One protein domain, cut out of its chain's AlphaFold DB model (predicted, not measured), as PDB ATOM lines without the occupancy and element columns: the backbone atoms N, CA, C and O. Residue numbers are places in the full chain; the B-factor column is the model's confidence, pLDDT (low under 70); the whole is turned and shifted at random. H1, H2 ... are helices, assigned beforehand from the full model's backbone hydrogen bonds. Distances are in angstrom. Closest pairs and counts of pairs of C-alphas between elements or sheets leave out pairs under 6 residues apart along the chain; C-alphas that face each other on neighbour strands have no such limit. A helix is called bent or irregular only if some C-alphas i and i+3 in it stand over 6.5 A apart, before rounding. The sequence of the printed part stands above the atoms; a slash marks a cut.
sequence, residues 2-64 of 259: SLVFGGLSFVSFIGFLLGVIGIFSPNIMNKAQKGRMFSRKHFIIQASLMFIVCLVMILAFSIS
ATOM      1  N   SER A   2     143.128 220.032 170.010       63.31
ATOM      2  CA  SER A   2     141.691 220.050 169.626       63.31
ATOM      3  C   SER A   2     140.965 218.682 169.658       63.31
ATOM      4  O   SER A   2     139.918 218.564 170.294       63.31
ATOM      5  N   LEU A   3     141.551 217.618 169.085       57.28
ATOM      6  CA  LEU A   3     140.923 216.282 169.055       57.28
ATOM      7  C   LEU A   3     140.603 215.706 170.452       57.28
ATOM      8  O   LEU A   3     139.594 215.028 170.626       57.28
ATOM      9  N   VAL A   4     141.452 215.989 171.447       65.12
ATOM     10  CA  VAL A   4     141.320 215.466 172.820       65.12
ATOM     11  C   VAL A   4     140.195 216.186 173.567       65.12
ATOM     12  O   VAL A   4     139.394 215.539 174.235       65.12
ATOM     13  N   PHE A   5     140.072 217.505 173.386       66.50
ATOM     14  CA  PHE A   5     138.965 218.291 173.947       66.50
ATOM     15  C   PHE A   5     137.609 217.910 173.330       66.50
ATOM     16  O   PHE A   5     136.619 217.794 174.056       66.50
ATOM     17  N   GLY A   6     137.563 217.641 172.020       71.25
ATOM     18  CA  GLY A   6     136.365 217.116 171.353       71.25
ATOM     19  C   GLY A   6     135.955 215.720 171.846       71.25
ATOM     20  O   GLY A   6     134.774 215.462 172.051       71.25
ATOM     21  N   GLY A   7     136.924 214.831 172.093       69.75
ATOM     22  CA  GLY A   7     136.664 213.505 172.664       69.75
ATOM     23  C   GLY A   7     136.151 213.562 174.106       69.75
ATOM     24  O   GLY A   7     135.143 212.932 174.419       69.75
ATOM     25  N   LEU A   8     136.798 214.351 174.970       71.50
ATOM     26  CA  LEU A   8     136.396 214.511 176.373       71.50
ATOM     27  C   LEU A   8     134.988 215.099 176.509       71.50
ATOM     28  O   LEU A   8     134.175 214.551 177.246       71.50
ATOM     29  N   SER A   9     134.668 216.152 175.751       71.81
ATOM     30  CA  SER A   9     133.322 216.745 175.759       71.81
ATOM     31  C   SER A   9     132.244 215.773 175.258       71.81
ATOM     32  O   SER A   9     131.175 215.695 175.862       71.81
ATOM     33  N   PHE A  10     132.531 214.962 174.232       73.00
ATOM     34  CA  PHE A  10     131.606 213.924 173.766       73.00
ATOM     35  C   PHE A  10     131.388 212.811 174.806       73.00
ATOM     36  O   PHE A  10     130.247 212.440 175.080       73.00
ATOM     37  N   VAL A  11     132.453 212.308 175.440       73.12
ATOM     38  CA  VAL A  11     132.350 211.274 176.488       73.12
ATOM     39  C   VAL A  11     131.600 211.801 177.715       73.12
ATOM     40  O   VAL A  11     130.714 211.113 178.223       73.12
ATOM     41  N   SER A  12     131.870 213.037 178.151       71.88
ATOM     42  CA  SER A  12     131.119 213.691 179.231       71.88
ATOM     43  C   SER A  12     129.636 213.864 178.890       71.88
ATOM     44  O   SER A  12     128.788 213.642 179.751       71.88
ATOM     45  N   PHE A  13     129.301 214.196 177.640       74.69
ATOM     46  CA  PHE A  13     127.913 214.323 177.184       74.69
ATOM     47  C   PHE A  13     127.163 212.980 177.176       74.69
ATOM     48  O   PHE A  13     126.033 212.904 177.662       74.69
ATOM     49  N   ILE A  14     127.796 211.898 176.708       77.25
ATOM     50  CA  ILE A  14     127.223 210.543 176.785       77.25
ATOM     51  C   ILE A  14     127.058 210.098 178.247       77.25
ATOM     52  O   ILE A  14     126.016 209.548 178.606       77.25
ATOM     53  N   GLY A  15     128.036 210.389 179.112       80.62
ATOM     54  CA  GLY A  15     127.937 210.142 180.553       80.62
ATOM     55  C   GLY A  15     126.772 210.895 181.205       80.62
ATOM     56  O   GLY A  15     126.014 210.306 181.973       80.62
ATOM     57  N   PHE A  16     126.571 212.165 180.843       79.19
ATOM     58  CA  PHE A  16     125.442 212.973 181.309       79.19
ATOM     59  C   PHE A  16     124.094 212.412 180.834       79.19
ATOM     60  O   PHE A  16     123.187 212.247 181.648       79.19
ATOM     61  N   LEU A  17     123.968 212.036 179.556       77.19
ATOM     62  CA  LEU A  17     122.766 211.388 179.013       77.19
ATOM     63  C   LEU A  17     122.414 210.095 179.765       77.19
ATOM     64  O   LEU A  17     121.263 209.905 180.163       77.19
ATOM     65  N   LEU A  18     123.400 209.226 180.000       80.62
ATOM     66  CA  LEU A  18     123.209 207.985 180.756       80.62
ATOM     67  C   LEU A  18     122.862 208.257 182.228       80.62
ATOM     68  O   LEU A  18     121.994 207.581 182.777       80.62
ATOM     69  N   GLY A  19     123.471 209.272 182.849       80.00
ATOM     70  CA  GLY A  19     123.148 209.714 184.207       80.00
ATOM     71  C   GLY A  19     121.712 210.229 184.336       80.00
ATOM     72  O   GLY A  19     120.980 209.796 185.223       80.00
ATOM     73  N   VAL A  20     121.266 211.076 183.405       78.44
ATOM     74  CA  VAL A  20     119.880 211.567 183.335       78.44
ATOM     75  C   VAL A  20     118.906 210.393 183.188       78.44
ATOM     76  O   VAL A  20     117.980 210.264 183.991       78.44
ATOM     77  N   ILE A  21     119.136 209.480 182.237       76.94
ATOM     78  CA  ILE A  21     118.304 208.276 182.066       76.94
ATOM     79  C   ILE A  21     118.295 207.432 183.354       76.94
ATOM     80  O   ILE A  21     117.230 206.994 183.790       76.94
ATOM     81  N   GLY A  22     119.449 207.258 184.004       73.44
ATOM     82  CA  GLY A  22     119.599 206.526 185.264       73.44
ATOM     83  C   GLY A  22     118.853 207.145 186.451       73.44
ATOM     84  O   GLY A  22     118.332 206.407 187.281       73.44
ATOM     85  N   ILE A  23     118.727 208.473 186.518       74.31
ATOM     86  CA  ILE A  23     117.967 209.179 187.566       74.31
ATOM     87  C   ILE A  23     116.455 209.116 187.298       74.31
ATOM     88  O   ILE A  23     115.653 208.950 188.224       74.31
ATOM     89  N   PHE A  24     116.036 209.215 186.032       68.94
ATOM     90  CA  PHE A  24     114.618 209.152 185.673       68.94
ATOM     91  C   PHE A  24     114.053 207.722 185.687       68.94
ATOM     92  O   PHE A  24     112.890 207.548 186.055       68.94
ATOM     93  N   SER A  25     114.845 206.695 185.362       67.12
ATOM     94  CA  SER A  25     114.364 205.310 185.234       67.12
ATOM     95  C   SER A  25     113.718 204.739 186.517       67.12
ATOM     96  O   SER A  25     112.566 204.301 186.437       67.12
ATOM     97  N   PRO A  26     114.316 204.837 187.728       62.06
ATOM     98  CA  PRO A  26     113.685 204.367 188.968       62.06
ATOM     99  C   PRO A  26     112.403 205.138 189.298       62.06
ATOM    100  O   PRO A  26     111.411 204.564 189.749       62.06
ATOM    101  N   ASN A  27     112.403 206.447 189.039       63.34
ATOM    102  CA  ASN A  27     111.275 207.337 189.308       63.34
ATOM    103  C   ASN A  27     110.087 207.063 188.363       63.34
ATOM    104  O   ASN A  27     108.928 207.203 188.757       63.34
ATOM    105  N   ILE A  28     110.369 206.634 187.128       62.06
ATOM    106  CA  ILE A  28     109.368 206.184 186.155       62.06
ATOM    107  C   ILE A  28     108.892 204.764 186.497       62.06
ATOM    108  O   ILE A  28     107.683 204.553 186.561       62.06
ATOM    109  N   MET A  29     109.786 203.819 186.814       58.97
ATOM    110  CA  MET A  29     109.423 202.451 187.227       58.97
ATOM    111  C   MET A  29     108.511 202.436 188.463       58.97
ATOM    112  O   MET A  29     107.464 201.793 188.447       58.97
ATOM    113  N   ASN A  30     108.851 203.196 189.508       64.19
ATOM    114  CA  ASN A  30     108.083 203.257 190.759       64.19
ATOM    115  C   ASN A  30     106.713 203.959 190.571       64.19
ATOM    116  O   ASN A  30     105.755 203.691 191.297       64.19
ATOM    117  N   LYS A  31     106.569 204.819 189.549       58.03
ATOM    118  CA  LYS A  31     105.269 205.389 189.139       58.03
ATOM    119  C   LYS A  31     104.463 204.439 188.243       58.03
ATOM    120  O   LYS A  31     103.249 204.356 188.416       58.03
ATOM    121  N   ALA A  32     105.120 203.691 187.355       59.56
ATOM    122  CA  ALA A  32     104.496 202.688 186.493       59.56
ATOM    123  C   ALA A  32     103.941 201.499 187.298       59.56
ATOM    124  O   ALA A  32     102.797 201.101 187.085       59.56
ATOM    125  N   GLN A  33     104.688 201.002 188.292       58.69
ATOM    126  CA  GLN A  33     104.217 199.969 189.228       58.69
ATOM    127  C   GLN A  33     102.983 200.408 190.033       58.69
ATOM    128  O   GLN A  33     102.153 199.577 190.385       58.69
ATOM    129  N   LYS A  34     102.813 201.712 190.288       67.81
ATOM    130  CA  LYS A  34     101.643 202.273 190.989       67.81
ATOM    131  C   LYS A  34     100.431 202.514 190.078       67.81
ATOM    132  O   LYS A  34      99.541 203.275 190.449       67.81
ATOM    133  N   GLY A  35     100.402 201.930 188.877       56.00
ATOM    134  CA  GLY A  35      99.244 201.944 187.971       56.00
ATOM    135  C   GLY A  35      98.871 203.314 187.390       56.00
ATOM    136  O   GLY A  35      97.974 203.407 186.554       56.00
ATOM    137  N   ARG A  36      99.573 204.390 187.774       61.25
ATOM    138  CA  ARG A  36      99.427 205.715 187.165       61.25
ATOM    139  C   ARG A  36     100.122 205.697 185.813       61.25
ATOM    140  O   ARG A  36     101.260 206.148 185.689       61.25
ATOM    141  N   MET A  37      99.429 205.185 184.796       56.69
ATOM    142  CA  MET A  37      99.835 205.388 183.410       56.69
ATOM    143  C   MET A  37     100.012 206.891 183.182       56.69
ATOM    144  O   MET A  37      99.037 207.646 183.167       56.69
ATOM    145  N   PHE A  38     101.261 207.324 182.994       58.41
ATOM    146  CA  PHE A  38     101.545 208.627 182.411       58.41
ATOM    147  C   PHE A  38     100.750 208.709 181.112       58.41
ATOM    148  O   PHE A  38     100.936 207.880 180.217       58.41
ATOM    149  N   SER A  39      99.815 209.659 181.018       71.00
ATOM    150  CA  SER A  39      98.996 209.744 179.812       71.00
ATOM    151  C   SER A  39      99.919 209.989 178.619       71.00
ATOM    152  O   SER A  39     100.882 210.753 178.731       71.00
ATOM    153  N   ARG A  40      99.639 209.343 177.477       71.62
ATOM    154  CA  ARG A  40     100.513 209.383 176.284       71.62
ATOM    155  C   ARG A  40     100.923 210.815 175.897       71.62
ATOM    156  O   ARG A  40     102.035 211.021 175.432       71.62
ATOM    157  N   LYS A  41     100.062 211.801 176.183       78.12
ATOM    158  CA  LYS A  41     100.317 213.242 176.019       78.12
ATOM    159  C   LYS A  41     101.558 213.731 176.791       78.12
ATOM    160  O   LYS A  41     102.401 214.391 176.199       78.12
ATOM    161  N   HIS A  42     101.710 213.377 178.070       73.88
ATOM    162  CA  HIS A  42     102.853 213.808 178.892       73.88
ATOM    163  C   HIS A  42     104.169 213.167 178.439       73.88
ATOM    164  O   HIS A  42     105.191 213.842 178.389       73.88
ATOM    165  N   PHE A  43     104.132 211.883 178.067       74.50
ATOM    166  CA  PHE A  43     105.309 211.182 177.549       74.50
ATOM    167  C   PHE A  43     105.806 211.804 176.236       74.50
ATOM    168  O   PHE A  43     106.997 212.060 176.095       74.50
ATOM    169  N   ILE A  44     104.888 212.114 175.310       73.38
ATOM    170  CA  ILE A  44     105.222 212.789 174.048       73.38
ATOM    171  C   ILE A  44     105.847 214.163 174.321       73.38
ATOM    172  O   ILE A  44     106.909 214.445 173.783       73.38
ATOM    173  N   ILE A  45     105.258 214.980 175.205       76.56
ATOM    174  CA  ILE A  45     105.809 216.302 175.559       76.56
ATOM    175  C   ILE A  45     107.232 216.182 176.127       76.56
ATOM    176  O   ILE A  45     108.121 216.918 175.703       76.56
ATOM    177  N   GLN A  46     107.478 215.234 177.038       73.88
ATOM    178  CA  GLN A  46     108.806 215.037 177.629       73.88
ATOM    179  C   GLN A  46     109.836 214.533 176.600       73.88
ATOM    180  O   GLN A  46     110.971 215.009 176.589       73.88
ATOM    181  N   ALA A  47     109.442 213.625 175.703       75.56
ATOM    182  CA  ALA A  47     110.299 213.139 174.622       75.56
ATOM    183  C   ALA A  47     110.624 214.243 173.596       75.56
ATOM    184  O   ALA A  47     111.782 214.402 173.213       75.56
ATOM    185  N   SER A  48     109.631 215.048 173.198       80.75
ATOM    186  CA  SER A  48     109.821 216.195 172.303       80.75
ATOM    187  C   SER A  48     110.729 217.262 172.916       80.75
ATOM    188  O   SER A  48     111.603 217.777 172.225       80.75
ATOM    189  N   LEU A  49     110.581 217.558 174.213       83.25
ATOM    190  CA  LEU A  49     111.458 218.499 174.914       83.25
ATOM    191  C   LEU A  49     112.914 218.006 174.919       83.25
ATOM    192  O   LEU A  49     113.820 218.763 174.577       83.25
ATOM    193  N   MET A  50     113.137 216.726 175.232       76.81
ATOM    194  CA  MET A  50     114.478 216.129 175.234       76.81
ATOM    195  C   MET A  50     115.109 216.120 173.830       76.81
ATOM    196  O   MET A  50     116.300 216.386 173.687       76.81
ATOM    197  N   PHE A  51     114.309 215.895 172.782       79.38
ATOM    198  CA  PHE A  51     114.754 215.967 171.387       79.38
ATOM    199  C   PHE A  51     115.181 217.384 170.965       79.38
ATOM    200  O   PHE A  51     116.222 217.542 170.326       79.38
ATOM    201  N   ILE A  52     114.430 218.420 171.363       80.69
ATOM    202  CA  ILE A  52     114.771 219.824 171.075       80.69
ATOM    203  C   ILE A  52     116.096 220.213 171.746       80.69
ATOM    204  O   ILE A  52     116.953 220.803 171.092       80.69
ATOM    205  N   VAL A  53     116.307 219.834 173.013       78.50
ATOM    206  CA  VAL A  53     117.571 220.104 173.728       78.50
ATOM    207  C   VAL A  53     118.764 219.453 173.016       78.50
ATOM    208  O   VAL A  53     119.782 220.112 172.806       78.50
ATOM    209  N   CYS A  54     118.627 218.200 172.564       80.56
ATOM    210  CA  CYS A  54     119.668 217.530 171.780       80.56
ATOM    211  C   CYS A  54     119.976 218.253 170.458       80.56
ATOM    212  O   CYS A  54     121.148 218.429 170.125       80.56
ATOM    213  N   LEU A  55     118.957 218.714 169.719       80.25
ATOM    214  CA  LEU A  55     119.157 219.483 168.484       80.25
ATOM    215  C   LEU A  55     119.895 220.804 168.733       80.25
ATOM    216  O   LEU A  55     120.828 221.123 167.998       80.25
ATOM    217  N   VAL A  56     119.523 221.547 169.781       81.56
ATOM    218  CA  VAL A  56     120.184 222.812 170.144       81.56
ATOM    219  C   VAL A  56     121.656 222.585 170.498       81.56
ATOM    220  O   VAL A  56     122.511 223.330 170.024       81.56
ATOM    221  N   MET A  57     121.983 221.532 171.257       74.94
ATOM    222  CA  MET A  57     123.379 221.218 171.591       74.94
ATOM    223  C   MET A  57     124.208 220.794 170.369       74.94
ATOM    224  O   MET A  57     125.353 221.228 170.238       74.94
ATOM    225  N   ILE A  58     123.640 220.014 169.441       77.12
ATOM    226  CA  ILE A  58     124.318 219.649 168.184       77.12
ATOM    227  C   ILE A  58     124.564 220.891 167.315       77.12
ATOM    228  O   ILE A  58     125.647 221.035 166.740       77.12
ATOM    229  N   LEU A  59     123.596 221.811 167.242       79.00
ATOM    230  CA  LEU A  59     123.724 223.045 166.465       79.00
ATOM    231  C   LEU A  59     124.795 223.973 167.061       79.00
ATOM    232  O   LEU A  59     125.670 224.441 166.333       79.00
ATOM    233  N   ALA A  60     124.787 224.162 168.384       72.56
ATOM    234  CA  ALA A  60     125.795 224.945 169.095       72.56
ATOM    235  C   ALA A  60     127.212 224.383 168.879       72.56
ATOM    236  O   ALA A  60     128.121 225.127 168.515       72.56
ATOM    237  N   PHE A  61     127.386 223.061 168.998       69.44
ATOM    238  CA  PHE A  61     128.665 222.394 168.730       69.44
ATOM    239  C   PHE A  61     129.118 222.518 167.266       69.44
ATOM    240  O   PHE A  61     130.317 222.605 166.997       69.44
ATOM    241  N   SER A  62     128.176 222.545 166.318       71.44
ATOM    242  CA  SER A  62     128.481 222.707 164.891       71.44
ATOM    243  C   SER A  62     129.008 224.112 164.587       71.44
ATOM    244  O   SER A  62     130.048 224.240 163.945       71.44
ATOM    245  N   ILE A  63     128.369 225.154 165.133       71.69
ATOM    246  CA  ILE A  63     128.824 226.551 165.001       71.69
ATOM    247  C   ILE A  63     130.203 226.737 165.657       71.69
ATOM    248  O   ILE A  63     131.085 227.380 165.090       71.69
ATOM    249  N   SER A  64     130.446 226.109 166.815       58.88
ATOM    250  CA  SER A  64     131.752 226.164 167.493       58.88
ATOM    251  C   SER A  64     132.917 225.555 166.696       58.88
ATOM    252  O   SER A  64     134.068 225.791 167.059       58.88
TER     253      SER A  64
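This is residues 2 to 64 of the 259 residues of an uncharacterized protein of Brevibacillus sp. AG162 (UniProt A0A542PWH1). Two long helices run side by side in opposite directions, joined at one end by a short link, like a long, narrow U with a gap between its arms. H1 is the longer arm and H2 the returning one, and residues 33 to 39 make the turn at the closed end. The printed part has 63 residues with two named helices, H1 then H2 along the chain, and no named strand; its class is all helix. The whole is only just loose, close to extended, with a radius of gyration of the C-alphas of 15.6 A and spans of 50 by 20 by 7 A.

H1 holds residues 2 to 32 and is 44.4 A long from C-alpha 2 at (141.691, 220.050, 169.626) to C-alpha 32 at (104.496, 202.688, 186.493). It is irregular, but only just: C-alphas 23 and 26 are 6.6 A apart. It has a kink of 27 degrees near residue 26. H2 holds residues 40 to 64 and is 36.5 A long, ending at C-alpha 64 at (131.752, 226.164, 167.493).

H1 and H2 are apart, with no C-alpha of the one within 8 A of the other. Residues 18 to 27 of H1 stand free, for instance, as do residues 40 to 53 of H2. In H2 every O i to N i+4 pair is within hydrogen-bond range; in H1 25 of 27 are.

The C-alphas of Ser 2 and Gly 35, the two farthest apart, are 49.7 A from each other, while those of Ser 2 and Ser 64, the first and last printed, are 11.9 A apart. The printed part has no cut, and the link from H1 to H2, seven residues, is short. The mean pLDDT of the printed part is 71.4; 22 residues are under 70, among them residues 24 to 38.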